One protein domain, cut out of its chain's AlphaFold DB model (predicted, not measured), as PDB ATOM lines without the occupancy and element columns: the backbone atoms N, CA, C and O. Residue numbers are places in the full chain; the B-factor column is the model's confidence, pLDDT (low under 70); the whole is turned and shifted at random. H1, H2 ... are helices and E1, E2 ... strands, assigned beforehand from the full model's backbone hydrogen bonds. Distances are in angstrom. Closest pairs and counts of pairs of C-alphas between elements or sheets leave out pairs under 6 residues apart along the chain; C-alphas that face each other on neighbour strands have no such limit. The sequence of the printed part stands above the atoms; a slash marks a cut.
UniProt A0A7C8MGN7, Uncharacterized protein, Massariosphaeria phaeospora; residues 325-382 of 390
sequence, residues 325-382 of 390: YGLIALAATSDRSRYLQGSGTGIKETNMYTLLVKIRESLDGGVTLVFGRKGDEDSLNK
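AT A GLANCE: This is residues 325 to 382 of the 390 residues of an uncharacterized protein of Massariosphaeria phaeospora (UniProt A0A7C8MGN7). A two-stranded antiparallel hairpin, E1 and E2, is held between two helices, with H1 running crosswise over one face, mainly by E2, and the short H2 over the other. From H1 a long stretch with no named element, residues 334 to 355, swings out in a wide loop before coming back to E1. The printed part has 58 residues, with two named helices and two named strands in the order H1, E1, E2, H2, and the sheet order is E1 - E2. The class is mixed, helices and strands, with under half of the residues, 26, in named elements. The whole is only just compact, close to loose, with a radius of gyration of the C-alphas of 12.1 A and spans of 35 by 27 by 16 A.

HOW THE PARTS SIT: H1, residues 325 to 333, comes closest to E2, residues 367 to 372, at the C-alphas of Ala 331 and Leu 369, 6.5 A apart. E1, residues 356 to 361, and E2 form a hairpin, antiparallel, with 150 degrees between their N-to-C directions. The C-alphas of 357 and 371 face each other at 4.7 A. Across this pair N 358 and O 370 are within hydrogen-bond range at 2.9 A, as are N 368 and O 360 at 2.8 A. H1 has 13 pairs of C-alphas within 10 A with E2 but 1 with E1. H2, residues 377 to 381, comes closest to E2 at the C-alphas of Gly 372 and Leu 380, 6.4 A apart. Its closest C-alphas with E1 are those of Lys 358 and Leu 380, at 7.4 A. H1 and H2 are apart. In H1 and H2 every O i to N i+4 pair is within hydrogen-bond range.

IN THESE COORDINATES: H1 begins at C-alpha 325 (82.200, 66.501, 110.949) and is 12.1 A long from first to last C-alpha. E1 starts at C-alpha 356 (81.093, 72.281, 130.255) and is 16.4 A long. E2 is also 16.4 A long. H2, 6.4 A long, ends at C-alpha 381 (71.617, 79.984, 129.999).

THE WHOLE: The two C-alphas farthest apart are those of Ile 347 and Gly 365, 35.0 A. The printed part has no cut. The link from H1 to E1, 22 residues, is long; the links E1 to E2, 5 residues, and E2 to H2, 4 residues, are tight. The mean pLDDT of the printed part is 73.3. The model's confidence is under 70 in residues 342 to 353, residue 363 and residues 374 to 382, and the mean pLDDT of H2 is 65.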
ATOM      1  N   TYR A 325      82.053  65.308 111.788       78.81
ATOM      2  CA  TYR A 325      82.200  66.501 110.949       78.81
ATOM      3  C   TYR A 325      81.180  67.591 111.295       78.81
ATOM      4  O   TYR A 325      81.518  68.762 111.198       78.81
ATOM      5  N   GLY A 326      79.971  67.232 111.745       78.19
ATOM      6  CA  GLY A 326      78.966  68.213 112.158       78.19
ATOM      7  C   GLY A 326      79.424  68.977 113.396       78.19
ATOM      8  O   GLY A 326      79.293  70.195 113.458       78.19
ATOM      9  N   LEU A 327      80.048  68.273 114.343       79.88
ATOM     10  CA  LEU A 327      80.606  68.880 115.548       79.88
ATOM     11  C   LEU A 327      81.823  69.760 115.230       79.88
ATOM     12  O   LEU A 327      81.963  70.833 115.807       79.88
ATOM     13  N   ILE A 328      82.684  69.329 114.301       81.50
ATOM     14  CA  ILE A 328      83.847  70.112 113.851       81.50
ATOM     15  C   ILE A 328      83.392  71.366 113.103       81.50
ATOM     16  O   ILE A 328      83.896  72.450 113.382       81.50
ATOM     17  N   ALA A 329      82.425  71.235 112.191       82.31
ATOM     18  CA  ALA A 329      81.849  72.363 111.469       82.31
ATOM     19  C   ALA A 329      81.220  73.361 112.446       82.31
ATOM     20  O   ALA A 329      81.513  74.547 112.363       82.31
ATOM     21  N   LEU A 330      80.457  72.870 113.430       83.19
ATOM     22  CA  LEU A 330      79.887  73.707 114.479       83.19
ATOM     23  C   LEU A 330      80.975  74.397 115.315       83.19
ATOM     24  O   LEU A 330      80.856  75.577 115.625       83.19
ATOM     25  N   ALA A 331      82.046  73.691 115.679       83.94
ATOM     26  CA  ALA A 331      83.153  74.277 116.429       83.94
ATOM     27  C   ALA A 331      83.916  75.341 115.630       83.94
ATOM     28  O   ALA A 331      84.362  76.322 116.218       83.94
ATOM     29  N   ALA A 332      84.035  75.170 114.311       82.88
ATOM     30  CA  ALA A 332      84.681  76.131 113.423       82.88
ATOM     31  C   ALA A 332      83.836  77.393 113.194       82.88
ATOM     32  O   ALA A 332      84.398  78.472 113.025       82.88
ATOM     33  N   THR A 333      82.504  77.269 113.196       82.38
ATOM     34  CA  THR A 333      81.579  78.402 113.029       82.38
ATOM     35  C   THR A 333      81.184  79.072 114.342       82.38
ATOM     36  O   THR A 333      80.578  80.139 114.315       82.38
ATOM     37  N   SER A 334      81.505  78.469 115.489       83.19
ATOM     38  CA  SER A 334      81.205  79.037 116.806       83.19
ATOM     39  C   SER A 334      82.194  80.128 117.197       83.19
ATOM     40  O   SER A 334      83.389  80.050 116.905       83.19
ATOM     41  N   ASP A 335      81.705  81.117 117.942       82.06
ATOM     42  CA  ASP A 335      82.539  82.197 118.449       82.06
ATOM     43  C   ASP A 335      83.662  81.690 119.359       82.06
ATOM     44  O   ASP A 335      83.518  80.742 120.142       82.06
ATOM     45  N   ARG A 336      84.808  82.374 119.289       75.56
ATOM     46  CA  ARG A 336      85.964  82.063 120.132       75.56
ATOM     47  C   ARG A 336      85.592  82.244 121.599       75.56
ATOM     48  O   ARG A 336      85.368  83.355 122.076       75.56
ATOM     49  N   SER A 337      85.592  81.144 122.341       76.38
ATOM     50  CA  SER A 337      85.347  81.193 123.775       76.38
ATOM     51  C   SER A 337      86.494  81.878 124.514       76.38
ATOM     52  O   SER A 337      87.656  81.484 124.393       76.38
ATOM     53  N   ARG A 338      86.152  82.840 125.378       73.75
ATOM     54  CA  ARG A 338      87.096  83.477 126.315       73.75
ATOM     55  C   ARG A 338      87.758  82.459 127.250       73.75
ATOM     56  O   ARG A 338      88.876  82.675 127.701       73.75
ATOM     57  N   TYR A 339      87.099  81.325 127.504       73.44
ATOM     58  CA  TYR A 339      87.637  80.239 128.329       73.44
ATOM     59  C   TYR A 339      88.697  79.389 127.619       73.44
ATOM     60  O   TYR A 339      89.424  78.658 128.287       73.44
ATOM     61  N   LEU A 340      88.788  79.486 126.290       73.19
ATOM     62  CA  LEU A 340      89.766  78.772 125.464       73.19
ATOM     63  C   LEU A 340      90.878  79.692 124.943       73.19
ATOM     64  O   LEU A 340      91.782  79.241 124.241       73.19
ATOM     65  N   GLN A 341      90.846  80.980 125.283       71.69
ATOM     66  CA  GLN A 341      91.874  81.922 124.865       71.69
ATOM     67  C   GLN A 341      93.216  81.560 125.525       71.69
ATOM     68  O   GLN A 341      93.325  81.498 126.748       71.69
ATOM     69  N   GLY A 342      94.235  81.287 124.704       65.12
ATOM     70  CA  GLY A 342      95.568  80.868 125.161       65.12
ATOM     71  C   GLY A 342      95.794  79.351 125.237       65.12
ATOM     72  O   GLY A 342      96.922  78.939 125.505       65.12
ATOM     73  N   SER A 343      94.791  78.513 124.935       65.69
ATOM     74  CA  SER A 343      94.965  77.049 124.880       65.69
ATOM     75  C   SER A 343      96.006  76.613 123.851       65.69
ATOM     76  O   SER A 343      96.861  75.793 124.156       65.69
ATOM     77  N   GLY A 344      96.016  77.242 122.672       62.91
ATOM     78  CA  GLY A 344      96.978  76.948 121.603       62.91
ATOM     79  C   GLY A 344      98.434  77.298 121.926       62.91
ATOM     80  O   GLY A 344      99.316  76.979 121.140       62.91
ATOM     81  N   THR A 345      98.696  77.952 123.064       64.25
ATOM     82  CA  THR A 345     100.054  78.308 123.510       64.25
ATOM     83  C   THR A 345     100.574  77.423 124.646       64.25
ATOM     84  O   THR A 345     101.715  77.593 125.056       64.25
ATOM     85  N   GLY A 346      99.764  76.496 125.178       56.72
ATOM     86  CA  GLY A 346     100.158  75.588 126.269       56.72
ATOM     87  C   GLY A 346     100.308  76.239 127.655       56.72
ATOM     88  O   GLY A 346     100.658  75.577 128.625       56.72
ATOM     89  N   ILE A 347     100.023  77.540 127.797       54.56
ATOM     90  CA  ILE A 347     100.366  78.327 129.000       54.56
ATOM     91  C   ILE A 347      99.347  78.159 130.155       54.56
ATOM     92  O   ILE A 347      99.582  78.626 131.271       54.56
ATOM     93  N   LYS A 348      98.204  77.477 129.953       53.94
ATOM     94  CA  LYS A 348      97.166  77.350 131.003       53.94
ATOM     95  C   LYS A 348      96.249  76.125 130.856       53.94
ATOM     96  O   LYS A 348      95.035  76.249 130.747       53.94
ATOM     97  N   GLU A 349      96.819  74.924 130.855       56.44
ATOM     98  CA  GLU A 349      96.097  73.686 130.500       56.44
ATOM     99  C   GLU A 349      95.381  72.960 131.653       56.44
ATOM    100  O   GLU A 349      94.543  72.092 131.411       56.44
ATOM    101  N   THR A 350      95.632  73.309 132.917       58.75
ATOM    102  CA  THR A 350      95.286  72.423 134.045       58.75
ATOM    103  C   THR A 350      93.799  72.207 134.314       58.75
ATOM    104  O   THR A 350      93.495  71.308 135.084       58.75
ATOM    105  N   ASN A 351      92.871  72.939 133.683       63.97
ATOM    106  CA  ASN A 351      91.425  72.782 133.916       63.97
ATOM    107  C   ASN A 351      90.556  72.798 132.641       63.97
ATOM    108  O   ASN A 351      89.332  72.877 132.749       63.97
ATOM    109  N   MET A 352      91.130  72.717 131.433       67.06
ATOM    110  CA  MET A 352      90.331  72.770 130.191       67.06
ATOM    111  C   MET A 352      89.364  71.589 130.053       67.06
ATOM    112  O   MET A 352      88.234  71.763 129.606       67.06
ATOM    113  N   TYR A 353      89.763  70.412 130.535       67.62
ATOM    114  CA  TYR A 353      88.942  69.196 130.554       67.62
ATOM    115  C   TYR A 353      87.740  69.269 131.513       67.62
ATOM    116  O   TYR A 353      86.885  68.388 131.493       67.62
ATOM    117  N   THR A 354      87.653  70.309 132.351       75.81
ATOM    118  CA  THR A 354      86.516  70.529 133.265       75.81
ATOM    119  C   THR A 354      85.467  71.495 132.710       75.81
ATOM    120  O   THR A 354      84.443  71.724 133.358       75.81
ATOM    121  N   LEU A 355      85.712  72.077 131.529       77.88
ATOM    122  CA  LEU A 355      84.777  72.997 130.891       77.88
ATOM    123  C   LEU A 355      83.543  72.238 130.395       77.88
ATOM    124  O   LEU A 355      83.638  71.245 129.675       77.88
ATOM    125  N   LEU A 356      82.371  72.737 130.773       79.56
ATOM    126  CA  LEU A 356      81.093  72.281 130.255       79.56
ATOM    127  C   LEU A 356      80.867  72.934 128.895       79.56
ATOM    128  O   LEU A 356      80.936  74.156 128.769       79.56
ATOM    129  N   VAL A 357      80.579  72.112 127.891       80.38
ATOM    130  CA  VAL A 357      80.208  72.569 126.551       80.38
ATOM    131  C   VAL A 357      78.705  72.401 126.399       80.38
ATOM    132  O   VAL A 357      78.186  71.296 126.563       80.38
ATOM    133  N   LYS A 358      77.999  73.490 126.096       80.62
ATOM    134  CA  LYS A 358      76.580  73.458 125.733       80.62
ATOM    135  C   LYS A 358      76.398  74.022 124.334       80.62
ATOM    136  O   LYS A 358      77.078  74.959 123.928       80.62
ATOM    137  N   ILE A 359      75.466  73.426 123.607       77.00
ATOM    138  CA  ILE A 359      75.031  73.908 122.302       77.00
ATOM    139  C   ILE A 359      73.860  74.859 122.532       77.00
ATOM    140  O   ILE A 359      72.952  74.538 123.302       77.00
ATOM    141  N   ARG A 360      73.886  76.012 121.871       78.81
ATOM    142  CA  ARG A 360      72.856  77.036 121.985       78.81
ATOM    143  C   ARG A 360      72.436  77.538 120.611       78.81
ATOM    144  O   ARG A 360      73.271  77.711 119.730       78.81
ATOM    145  N   GLU A 361      71.153  77.821 120.460       77.38
ATOM    146  CA  GLU A 361      70.646  78.616 119.348       77.38
ATOM    147  C   GLU A 361      71.048  80.090 119.547       77.38
ATOM    148  O   GLU A 361      70.817  80.691 120.603       77.38
ATOM    149  N   SER A 362      71.748  80.632 118.558       74.75
ATOM    150  CA  SER A 362      72.077  82.044 118.416       74.75
ATOM    151  C   SER A 362      70.828  82.824 118.005       74.75
ATOM    152  O   SER A 362      69.918  82.281 117.382       74.75
ATOM    153  N   LEU A 363      70.798  84.117 118.323       69.88
ATOM    154  CA  LEU A 363      69.691  85.017 117.970       69.88
ATOM    155  C   LEU A 363      69.460  85.112 116.454       69.88
ATOM    156  O   LEU A 363      68.340  85.366 116.027       69.88
ATOM    157  N   ASP A 364      70.496  84.840 115.661       74.69
ATOM    158  CA  ASP A 364      70.441  84.845 114.196       74.69
ATOM    159  C   ASP A 364      69.884  83.526 113.611       74.69
ATOM    160  O   ASP A 364      69.967  83.292 112.407       74.69
ATOM    161  N   GLY A 365      69.361  82.623 114.454       72.12
ATOM    162  CA  GLY A 365      68.842  81.306 114.055       72.12
ATOM    163  C   GLY A 365      69.923  80.252 113.774       72.12
ATOM    164  O   GLY A 365      69.615  79.126 113.390       72.12
ATOM    165  N   GLY A 366      71.201  80.598 113.956       78.25
ATOM    166  CA  GLY A 366      72.329  79.665 113.872       78.25
ATOM    167  C   GLY A 366      72.545  78.891 115.172       78.25
ATOM    168  O   GLY A 366      72.101  79.305 116.233       78.25
ATOM    169  N   VAL A 367      73.277  77.781 115.133       80.88
ATOM    170  CA  VAL A 367      73.654  77.018 116.335       80.88
ATOM    171  C   VAL A 367      75.111  77.334 116.684       80.88
ATOM    172  O   VAL A 367      75.948  77.417 115.790       80.88
ATOM    173  N   THR A 368      75.431  77.510 117.966       84.94
ATOM    174  CA  THR A 368      76.783  77.842 118.451       84.94
ATOM    175  C   THR A 368      77.155  77.037 119.697       84.94
ATOM    176  O   THR A 368      76.294  76.605 120.469       84.94
ATOM    177  N   LEU A 369      78.453  76.806 119.897       85.62
ATOM    178  CA  LEU A 369      79.020  76.191 121.094       85.62
ATOM    179  C   LEU A 369      79.382  77.257 122.123       85.62
ATOM    180  O   LEU A 369      80.156  78.172 121.850       85.62
ATOM    181  N   VAL A 370      78.886  77.080 123.344       84.75
ATOM    182  CA  VAL A 370      79.229  77.914 124.495       84.75
ATOM    183  C   VAL A 370      79.962  77.055 125.517       84.75
ATOM    184  O   VAL A 370      79.503  75.975 125.894       84.75
ATOM    185  N   PHE A 371      81.113  77.542 125.972       84.50
ATOM    186  CA  PHE A 371      81.922  76.889 126.999       84.50
ATOM    187  C   PHE A 371      81.725  77.624 128.323       84.50
ATOM    188  O   PHE A 371      81.716  78.852 128.339       84.50
ATOM    189  N   GLY A 372      81.602  76.894 129.428       81.88
ATOM    190  CA  GLY A 372      81.471  77.461 130.771       81.88
ATOM    191  C   GLY A 372      82.125  76.575 131.828       81.88
ATOM    192  O   GLY A 372      82.424  75.408 131.582       81.88
ATOM    193  N   ARG A 373      82.378  77.118 133.020       80.44
ATOM    194  CA  ARG A 373      82.887  76.330 134.155       80.44
ATOM    195  C   ARG A 373      81.733  75.719 134.944       80.44
ATOM    196  O   ARG A 373      80.643  76.279 135.016       80.44
ATOM    197  N   LYS A 374      81.989  74.571 135.570       64.56
ATOM    198  CA  LYS A 374      81.049  73.936 136.499       64.56
ATOM    199  C   LYS A 374      80.750  74.903 137.657       64.56
ATOM    200  O   LYS A 374      81.665  75.254 138.394       64.56
ATOM    201  N   GLY A 375      79.496  75.346 137.774       68.50
ATOM    202  CA  GLY A 375      79.052  76.381 138.725       68.50
ATOM    203  C   GLY A 375      78.560  77.678 138.073       68.50
ATOM    204  O   GLY A 375      77.902  78.466 138.736       68.50
ATOM    205  N   ASP A 376      78.810  77.865 136.776       69.12
ATOM    206  CA  ASP A 376      78.399  79.049 136.010       69.12
ATOM    207  C   ASP A 376      77.243  78.708 135.044       69.12
ATOM    208  O   ASP A 376      77.192  79.118 133.886       69.12
ATOM    209  N   GLU A 377      76.313  77.860 135.496       67.12
ATOM    210  CA  GLU A 377      75.215  77.364 134.654       67.12
ATOM    211  C   GLU A 377      74.236  78.469 134.240       67.12
ATOM    212  O   GLU A 377      73.654  78.403 133.154       67.12
ATOM    213  N   ASP A 378      74.123  79.519 135.049       66.38
ATOM    214  CA  ASP A 378      73.301  80.688 134.750       66.38
ATOM    215  C   ASP A 378      73.897  81.544 133.626       66.38
ATOM    216  O   ASP A 378      73.151  82.118 132.828       66.38
ATOM    217  N   SER A 379      75.229  81.611 133.505       64.31
ATOM    218  CA  SER A 379      75.886  82.325 132.402       64.31
ATOM    219  C   SER A 379      75.747  81.559 131.083       64.31
ATOM    220  O   SER A 379      75.545  82.171 130.034       64.31
ATOM    221  N   LEU A 380      75.725  80.222 131.144       63.44
ATOM    222  CA  LEU A 380      75.436  79.349 130.001       63.44
ATOM    223  C   LEU A 380      73.989  79.491 129.486       63.44
ATOM    224  O   LEU A 380      73.747  79.283 128.296       63.44
ATOM    225  N   ASN A 381      73.037  79.861 130.350       64.50
ATOM    226  CA  ASN A 381      71.617  79.984 129.999       64.50
ATOM    227  C   ASN A 381      71.197  81.422 129.602       64.50
ATOM    228  O   ASN A 381      70.235  81.598 128.849       64.50
ATOM    229  N   LYS A 382      71.911  82.475 130.028       62.22
ATOM    230  CA  LYS A 382      71.569  83.881 129.706       62.22
ATOM    231  C   LYS A 382      71.842  84.231 128.243       62.22
ATOM    232  O   LYS A 382      72.954  84.034 127.771       62.22
TER     233      LYS A 382